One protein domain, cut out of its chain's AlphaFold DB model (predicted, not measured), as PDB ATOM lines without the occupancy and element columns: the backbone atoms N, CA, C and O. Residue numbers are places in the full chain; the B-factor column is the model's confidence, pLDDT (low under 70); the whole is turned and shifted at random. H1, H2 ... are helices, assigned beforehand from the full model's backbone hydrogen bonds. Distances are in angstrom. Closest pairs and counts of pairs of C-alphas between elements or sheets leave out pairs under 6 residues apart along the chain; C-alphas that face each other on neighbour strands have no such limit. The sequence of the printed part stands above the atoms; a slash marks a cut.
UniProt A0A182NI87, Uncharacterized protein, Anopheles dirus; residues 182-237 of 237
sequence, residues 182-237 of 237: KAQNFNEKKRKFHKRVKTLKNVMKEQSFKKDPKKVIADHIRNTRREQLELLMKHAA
ATOM      1  N   LYS A 182     354.923 340.558 317.870       90.81
ATOM      2  CA  LYS A 182     353.841 339.643 317.464       90.81
ATOM      3  C   LYS A 182     353.072 339.109 318.677       90.81
ATOM      4  O   LYS A 182     351.842 339.110 318.643       90.81
ATOM      5  N   ALA A 183     353.770 338.705 319.739       91.75
ATOM      6  CA  ALA A 183     353.146 338.215 320.969       91.75
ATOM      7  C   ALA A 183     352.316 339.305 321.670       91.75
ATOM      8  O   ALA A 183     351.177 339.052 322.067       91.75
ATOM      9  N   GLN A 184     352.825 340.539 321.748       89.69
ATOM     10  CA  GLN A 184     352.076 341.672 322.295       89.69
ATOM     11  C   GLN A 184     350.813 341.953 321.476       89.69
ATOM     12  O   GLN A 184     349.719 342.005 322.038       89.69
ATOM     13  N   ASN A 185     350.936 342.054 320.150       91.88
ATOM     14  CA  ASN A 185     349.789 342.266 319.265       91.88
ATOM     15  C   ASN A 185     348.740 341.159 319.422       91.88
ATOM     16  O   ASN A 185     347.539 341.433 319.430       91.88
ATOM     17  N   PHE A 186     349.174 339.904 319.560       94.81
ATOM     18  CA  PHE A 186     348.279 338.780 319.813       94.81
ATOM     19  C   PHE A 186     347.553 338.924 321.156       94.81
ATOM     20  O   PHE A 186     346.327 338.821 321.204       94.81
ATOM     21  N   ASN A 187     348.273 339.249 322.230       94.38
ATOM     22  CA  ASN A 187     347.693 339.465 323.556       94.38
ATOM     23  C   ASN A 187     346.712 340.645 323.576       94.38
ATOM     24  O   ASN A 187     345.643 340.561 324.185       94.38
ATOM     25  N   GLU A 188     347.014 341.728 322.863       94.62
ATOM     26  CA  GLU A 188     346.107 342.860 322.704       94.62
ATOM     27  C   GLU A 188     344.844 342.482 321.933       94.62
ATOM     28  O   GLU A 188     343.740 342.823 322.369       94.62
ATOM     29  N   LYS A 189     344.977 341.739 320.825       96.50
ATOM     30  CA  LYS A 189     343.838 341.202 320.064       96.50
ATOM     31  C   LYS A 189     342.986 340.276 320.932       96.50
ATOM     32  O   LYS A 189     341.767 340.455 320.985       96.50
ATOM     33  N   LYS A 190     343.614 339.364 321.683       97.06
ATOM     34  CA  LYS A 190     342.952 338.474 322.646       97.06
ATOM     35  C   LYS A 190     342.192 339.287 323.693       97.06
ATOM     36  O   LYS A 190     341.008 339.041 323.907       97.06
ATOM     37  N   ARG A 191     342.813 340.309 324.286       97.19
ATOM     38  CA  ARG A 191     342.174 341.194 325.274       97.19
ATOM     39  C   ARG A 191     340.988 341.957 324.682       97.19
ATOM     40  O   ARG A 191     339.929 341.994 325.302       97.19
ATOM     41  N   LYS A 192     341.132 342.537 323.485       97.38
ATOM     42  CA  LYS A 192     340.041 343.228 322.768       97.38
ATOM     43  C   LYS A 192     338.884 342.272 322.463       97.38
ATOM     44  O   LYS A 192     337.727 342.651 322.609       97.38
ATOM     45  N   PHE A 193     339.172 341.030 322.077       98.00
ATOM     46  CA  PHE A 193     338.153 340.001 321.871       98.00
ATOM     47  C   PHE A 193     337.408 339.653 323.166       98.00
ATOM     48  O   PHE A 193     336.186 339.744 323.199       98.00
ATOM     49  N   HIS A 194     338.123 339.368 324.258       97.69
ATOM     50  CA  HIS A 194     337.491 339.053 325.546       97.69
ATOM     51  C   HIS A 194     336.627 340.208 326.062       97.69
ATOM     52  O   HIS A 194     335.558 339.968 326.616       97.69
ATOM     53  N   LYS A 195     337.056 341.461 325.857       97.62
ATOM     54  CA  LYS A 195     336.233 342.638 326.167       97.62
ATOM     55  C   LYS A 195     334.929 342.632 325.365       97.62
ATOM     56  O   LYS A 195     333.880 342.747 325.979       97.62
ATOM     57  N   ARG A 196     334.988 342.413 324.043       96.88
ATOM     58  CA  ARG A 196     333.797 342.330 323.173       96.88
ATOM     59  C   ARG A 196     332.829 341.222 323.592       96.88
ATOM     60  O   ARG A 196     331.625 341.440 323.642       96.88
ATOM     61  N   VAL A 197     333.349 340.043 323.932       97.62
ATOM     62  CA  VAL A 197     332.519 338.925 324.409       97.62
ATOM     63  C   VAL A 197     331.842 339.276 325.735       97.62
ATOM     64  O   VAL A 197     330.648 339.042 325.896       97.62
ATOM     65  N   LYS A 198     332.578 339.882 326.677       97.38
ATOM     66  CA  LYS A 198     332.017 340.329 327.961       97.38
ATOM     67  C   LYS A 198     330.937 341.392 327.773       97.38
ATOM     68  O   LYS A 198     329.879 341.274 328.381       97.38
ATOM     69  N   THR A 199     331.171 342.393 326.924       95.81
ATOM     70  CA  THR A 199     330.169 343.432 326.647       95.81
ATOM     71  C   THR A 199     328.920 342.839 326.011       95.81
ATOM     72  O   THR A 199     327.826 343.146 326.463       95.81
ATOM     73  N   LEU A 200     329.063 341.929 325.038       95.38
ATOM     74  CA  LEU A 200     327.918 341.258 324.418       95.38
ATOM     75  C   LEU A 200     327.125 340.444 325.445       95.38
ATOM     76  O   LEU A 200     325.908 340.573 325.531       95.38
ATOM     77  N   LYS A 201     327.819 339.657 326.276       96.31
ATOM     78  CA  LYS A 201     327.185 338.874 327.342       96.31
ATOM     79  C   LYS A 201     326.409 339.761 328.315       96.31
ATOM     80  O   LYS A 201     325.377 339.331 328.816       96.31
ATOM     81  N   ASN A 202     326.892 340.971 328.589       96.19
ATOM     82  CA  ASN A 202     326.186 341.928 329.436       96.19
ATOM     83  C   ASN A 202     324.951 342.498 328.730       96.19
ATOM     84  O   ASN A 202     323.869 342.432 329.294       96.19
ATOM     85  N   VAL A 203     325.075 342.946 327.475       95.19
ATOM     86  CA  VAL A 203     323.940 343.466 326.687       95.19
ATOM     87  C   VAL A 203     322.820 342.430 326.567       95.19
ATOM     88  O   VAL A 203     321.657 342.760 326.752       95.19
ATOM     89  N   MET A 204     323.156 341.156 326.351       93.69
ATOM     90  CA  MET A 204     322.158 340.081 326.285       93.69
ATOM     91  C   MET A 204     321.447 339.805 327.620       93.69
ATOM     92  O   MET A 204     320.387 339.179 327.630       93.69
ATOM     93  N   LYS A 205     322.015 340.232 328.754       95.00
ATOM     94  CA  LYS A 205     321.369 340.113 330.071       95.00
ATOM     95  C   LYS A 205     320.388 341.252 330.343       95.00
ATOM     96  O   LYS A 205     319.436 341.025 331.088       95.00
ATOM     97  N   GLU A 206     320.599 342.422 329.742       95.75
ATOM     98  CA  GLU A 206     319.764 343.609 329.943       95.75
ATOM     99  C   GLU A 206     318.321 343.385 329.477       95.75
ATOM    100  O   GLU A 206     318.062 342.878 328.384       95.75
ATOM    101  N   GLN A 207     317.356 343.802 330.298       94.81
ATOM    102  CA  GLN A 207     315.934 343.610 329.995       94.81
ATOM    103  C   GLN A 207     315.451 344.523 328.862       94.81
ATOM    104  O   GLN A 207     314.600 344.126 328.072       94.81
ATOM    105  N   SER A 208     316.012 345.729 328.741       93.88
ATOM    106  CA  SER A 208     315.703 346.666 327.650       93.88
ATOM    107  C   SER A 208     316.073 346.092 326.281       93.88
ATOM    108  O   SER A 208     315.294 346.195 325.335       93.88
ATOM    109  N   PHE A 209     317.227 345.428 326.196       95.44
ATOM    110  CA  PHE A 209     317.700 344.786 324.975       95.44
ATOM    111  C   PHE A 209     316.880 343.543 324.613       95.44
ATOM    112  O   PHE A 209     316.634 343.305 323.435       95.44
ATOM    113  N   LYS A 210     316.423 342.769 325.608       94.12
ATOM    114  CA  LYS A 210     315.535 341.615 325.380       94.12
ATOM    115  C   LYS A 210     314.157 342.015 324.857       94.12
ATOM    116  O   LYS A 210     313.598 341.278 324.055       94.12
ATOM    117  N   LYS A 211     313.622 343.151 325.320       95.56
ATOM    118  CA  LYS A 211     312.327 343.680 324.875       95.56
ATOM    119  C   LYS A 211     312.399 344.167 323.428       95.56
ATOM    120  O   LYS A 211     311.708 343.618 322.583       95.56
ATOM    121  N   ASP A 212     313.280 345.134 323.146       95.56
ATOM    122  CA  ASP A 212     313.366 345.791 321.833       95.56
ATOM    123  C   ASP A 212     314.822 345.981 321.368       95.56
ATOM    124  O   ASP A 212     315.369 347.093 321.420       95.56
ATOM    125  N   PRO A 213     315.481 344.934 320.837       95.44
ATOM    126  CA  PRO A 213     316.892 345.015 320.459       95.44
ATOM    127  C   PRO A 213     317.134 346.030 319.332       95.44
ATOM    128  O   PRO A 213     318.127 346.756 319.353       95.44
ATOM    129  N   LYS A 214     316.203 346.141 318.370       95.75
ATOM    130  CA  LYS A 214     316.310 347.077 317.235       95.75
ATOM    131  C   LYS A 214     316.372 348.534 317.697       95.75
ATOM    132  O   LYS A 214     317.182 349.301 317.183       95.75
ATOM    133  N   LYS A 215     315.547 348.901 318.683       96.25
ATOM    134  CA  LYS A 215     315.490 350.264 319.221       96.25
ATOM    135  C   LYS A 215     316.767 350.606 319.984       96.25
ATOM    136  O   LYS A 215     317.374 351.634 319.709       96.25
ATOM    137  N   VAL A 216     317.230 349.700 320.849       95.62
ATOM    138  CA  VAL A 216     318.481 349.888 321.605       95.62
ATOM    139  C   VAL A 216     319.685 350.028 320.668       95.62
ATOM    140  O   VAL A 216     320.538 350.889 320.881       95.62
ATOM    141  N   ILE A 217     319.747 349.233 319.594       94.44
ATOM    142  CA  ILE A 217     320.805 349.349 318.578       94.44
ATOM    143  C   ILE A 217     320.712 350.694 317.842       94.44
ATOM    144  O   ILE A 217     321.732 351.363 317.674       94.44
ATOM    145  N   ALA A 218     319.513 351.123 317.439       96.50
ATOM    146  CA  ALA A 218     319.317 352.415 316.782       96.50
ATOM    147  C   ALA A 218     319.737 353.591 317.684       96.50
ATOM    148  O   ALA A 218     320.417 354.511 317.226       96.50
ATOM    149  N   ASP A 219     319.393 353.546 318.972       96.06
ATOM    150  CA  ASP A 219     319.809 354.539 319.967       96.06
ATOM    151  C   ASP A 219     321.332 354.567 320.123       96.06
ATOM    152  O   ASP A 219     321.941 355.640 320.095       96.06
ATOM    153  N   HIS A 220     321.969 353.395 320.197       94.81
ATOM    154  CA  HIS A 220     323.422 353.291 320.279       94.81
ATOM    155  C   HIS A 220     324.125 353.882 319.044       94.81
ATOM    156  O   HIS A 220     325.099 354.623 319.186       94.81
ATOM    157  N   ILE A 221     323.621 353.626 317.833       96.12
ATOM    158  CA  ILE A 221     324.176 354.200 316.596       96.12
ATOM    159  C   ILE A 221     324.029 355.729 316.592       96.12
ATOM    160  O   ILE A 221     324.967 356.448 316.247       96.12
ATOM    161  N   ARG A 222     322.870 356.248 317.015       96.94
ATOM    162  CA  ARG A 222     322.649 357.699 317.114       96.94
ATOM    163  C   ARG A 222     323.601 358.347 318.118       96.94
ATOM    164  O   ARG A 222     324.175 359.389 317.813       96.94
ATOM    165  N   ASN A 223     323.803 357.723 319.275       96.75
ATOM    166  CA  ASN A 223     324.684 358.244 320.320       96.75
ATOM    167  C   ASN A 223     326.161 358.187 319.915       96.75
ATOM    168  O   ASN A 223     326.851 359.193 320.027       96.75
ATOM    169  N   THR A 224     326.626 357.073 319.343       96.62
ATOM    170  CA  THR A 224     328.014 356.966 318.854       96.62
ATOM    171  C   THR A 224     328.319 357.989 317.757       96.62
ATOM    172  O   THR A 224     329.392 358.587 317.764       96.62
ATOM    173  N   ARG A 225     327.369 358.273 316.852       95.94
ATOM    174  CA  ARG A 225     327.526 359.337 315.846       95.94
ATOM    175  C   ARG A 225     327.605 360.730 316.476       95.94
ATOM    176  O   ARG A 225     328.404 361.546 316.027       95.94
ATOM    177  N   ARG A 226     326.803 361.005 317.511       96.62
ATOM    178  CA  ARG A 226     326.863 362.273 318.260       96.62
ATOM    179  C   ARG A 226     328.213 362.450 318.956       96.62
ATOM    180  O   ARG A 226     328.824 363.497 318.789       96.62
ATOM    181  N   GLU A 227     328.707 361.422 319.645       95.75
ATOM    182  CA  GLU A 227     330.018 361.442 320.316       95.75
ATOM    183  C   GLU A 227     331.168 361.674 319.324       95.75
ATOM    184  O   GLU A 227     332.080 362.453 319.593       95.75
ATOM    185  N   GLN A 228     331.117 361.031 318.152       94.12
ATOM    186  CA  GLN A 228     332.107 361.241 317.092       94.12
ATOM    187  C   GLN A 228     332.096 362.681 316.566       94.12
ATOM    188  O   GLN A 228     333.164 363.263 316.383       94.12
ATOM    189  N   LEU A 229     330.910 363.260 316.345       94.94
ATOM    190  CA  LEU A 229     330.776 364.658 315.929       94.94
ATOM    191  C   LEU A 229     331.310 365.612 317.002       94.94
ATOM    192  O   LEU A 229     332.059 366.528 316.680       94.94
ATOM    193  N   GLU A 230     330.982 365.378 318.271       95.06
ATOM    194  CA  GLU A 230     331.462 366.197 319.386       95.06
ATOM    195  C   GLU A 230     332.990 366.154 319.513       95.06
ATOM    196  O   GLU A 230     333.633 367.187 319.695       95.06
ATOM    197  N   LEU A 231     333.595 364.970 319.376       95.00
ATOM    198  CA  LEU A 231     335.045 364.802 319.445       95.00
ATOM    199  C   LEU A 231     335.762 365.501 318.281       95.00
ATOM    200  O   LEU A 231     336.839 366.068 318.484       95.00
ATOM    201  N   LEU A 232     335.147 365.495 317.094       93.88
ATOM    202  CA  LEU A 232     335.634 366.209 315.915       93.88
ATOM    203  C   LEU A 232     335.549 367.729 316.111       93.88
ATOM    204  O   LEU A 232     336.534 368.420 315.870       93.88
ATOM    205  N   MET A 233     334.425 368.242 316.621       92.56
ATOM    206  CA  MET A 233     334.263 369.668 316.937       92.56
ATOM    207  C   MET A 233     335.243 370.137 318.024       92.56
ATOM    208  O   MET A 233     335.810 371.215 317.906       92.56
ATOM    209  N   LYS A 234     335.515 369.307 319.041       90.12
ATOM    210  CA  LYS A 234     336.503 369.596 320.098       90.12
ATOM    211  C   LYS A 234     337.949 369.688 319.607       90.12
ATOM    212  O   LYS A 234     338.749 370.323 320.275       90.12
ATOM    213  N   HIS A 235     338.299 369.018 318.511       77.94
ATOM    214  CA  HIS A 235     339.637 369.121 317.910       77.94
ATOM    215  C   HIS A 235     339.746 370.257 316.884       77.94
ATOM    216  O   HIS A 235     340.854 370.581 316.469       77.94
ATOM    217  N   ALA A 236     338.615 370.810 316.438       76.12
ATOM    218  CA  ALA A 236     338.564 371.895 315.464       76.12
ATOM    219  C   ALA A 236     338.557 373.298 316.106       76.12
ATOM    220  O   ALA A 236     338.755 374.277 315.388       76.12
ATOM    221  N   ALA A 237     338.319 373.387 317.419       55.06
ATOM    222  CA  ALA A 237     338.417 374.600 318.233       55.06
ATOM    223  C   ALA A 237     339.769 374.664 318.956       55.06
ATOM    224  O   ALA A 237     340.283 375.791 319.121       55.06
TER     225      ALA A 237
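Overview. This is residues 182 to 237 of the 237 residues of an uncharacterized protein of Anopheles dirus (UniProt A0A182NI87). Two long helices, H1 and H3, spread from a corner as the arms of an open V, with the short helix H2 at the corner between them. The space between the arms is empty, and both arms stick out free for most of their length: residues 182 to 202, which belong to H1, stand free, and so do residues 218 to 237, of which 218 to 236 belong to H3. The printed part has 56 residues, with three named helices in the order H1, H2, H3 and no named strand; the class is all helix. The whole is extended, with a radius of gyration of the C-alphas of 15.9 A, and flat, with spans of 41 by 38 by 12 A.

Along the chain. H1 is residues 182 to 203, 31.5 A from first to last C-alpha, and begins with C-alpha 182 at (353.841, 339.643, 317.464). H2 is residues 207 to 211, 6.3 A long, with C-alpha 207 at (315.934, 343.610, 329.995). H3, the longest helix with 24 residues, is residues 213 to 236, 34.9 A long, and ends with C-alpha 236 at (338.564, 371.895, 315.464).

Arrangement. H1 and H2 are close but not clearly touching; their closest C-alphas, those of Val 203 and Phe 209, are 6.6 A apart. H2 and H3 are also close but not clearly touching; their closest C-alphas, those of Phe 209 and Val 216, are 6.2 A apart. H1 and H3 are apart. In H1, H2 and H3 every O i to N i+4 pair is within hydrogen-bond range.

Size, cuts and confidence. The two C-alphas farthest apart, those of Lys 182 and Lys 211, are 42.4 A apart. The printed part has no cut, and the links H1 to H2 and H2 to H3 are tight, with 3 residues and 1 residue. The mean pLDDT of the printed part is 93.9; residue 237, the chain's last, is under 70.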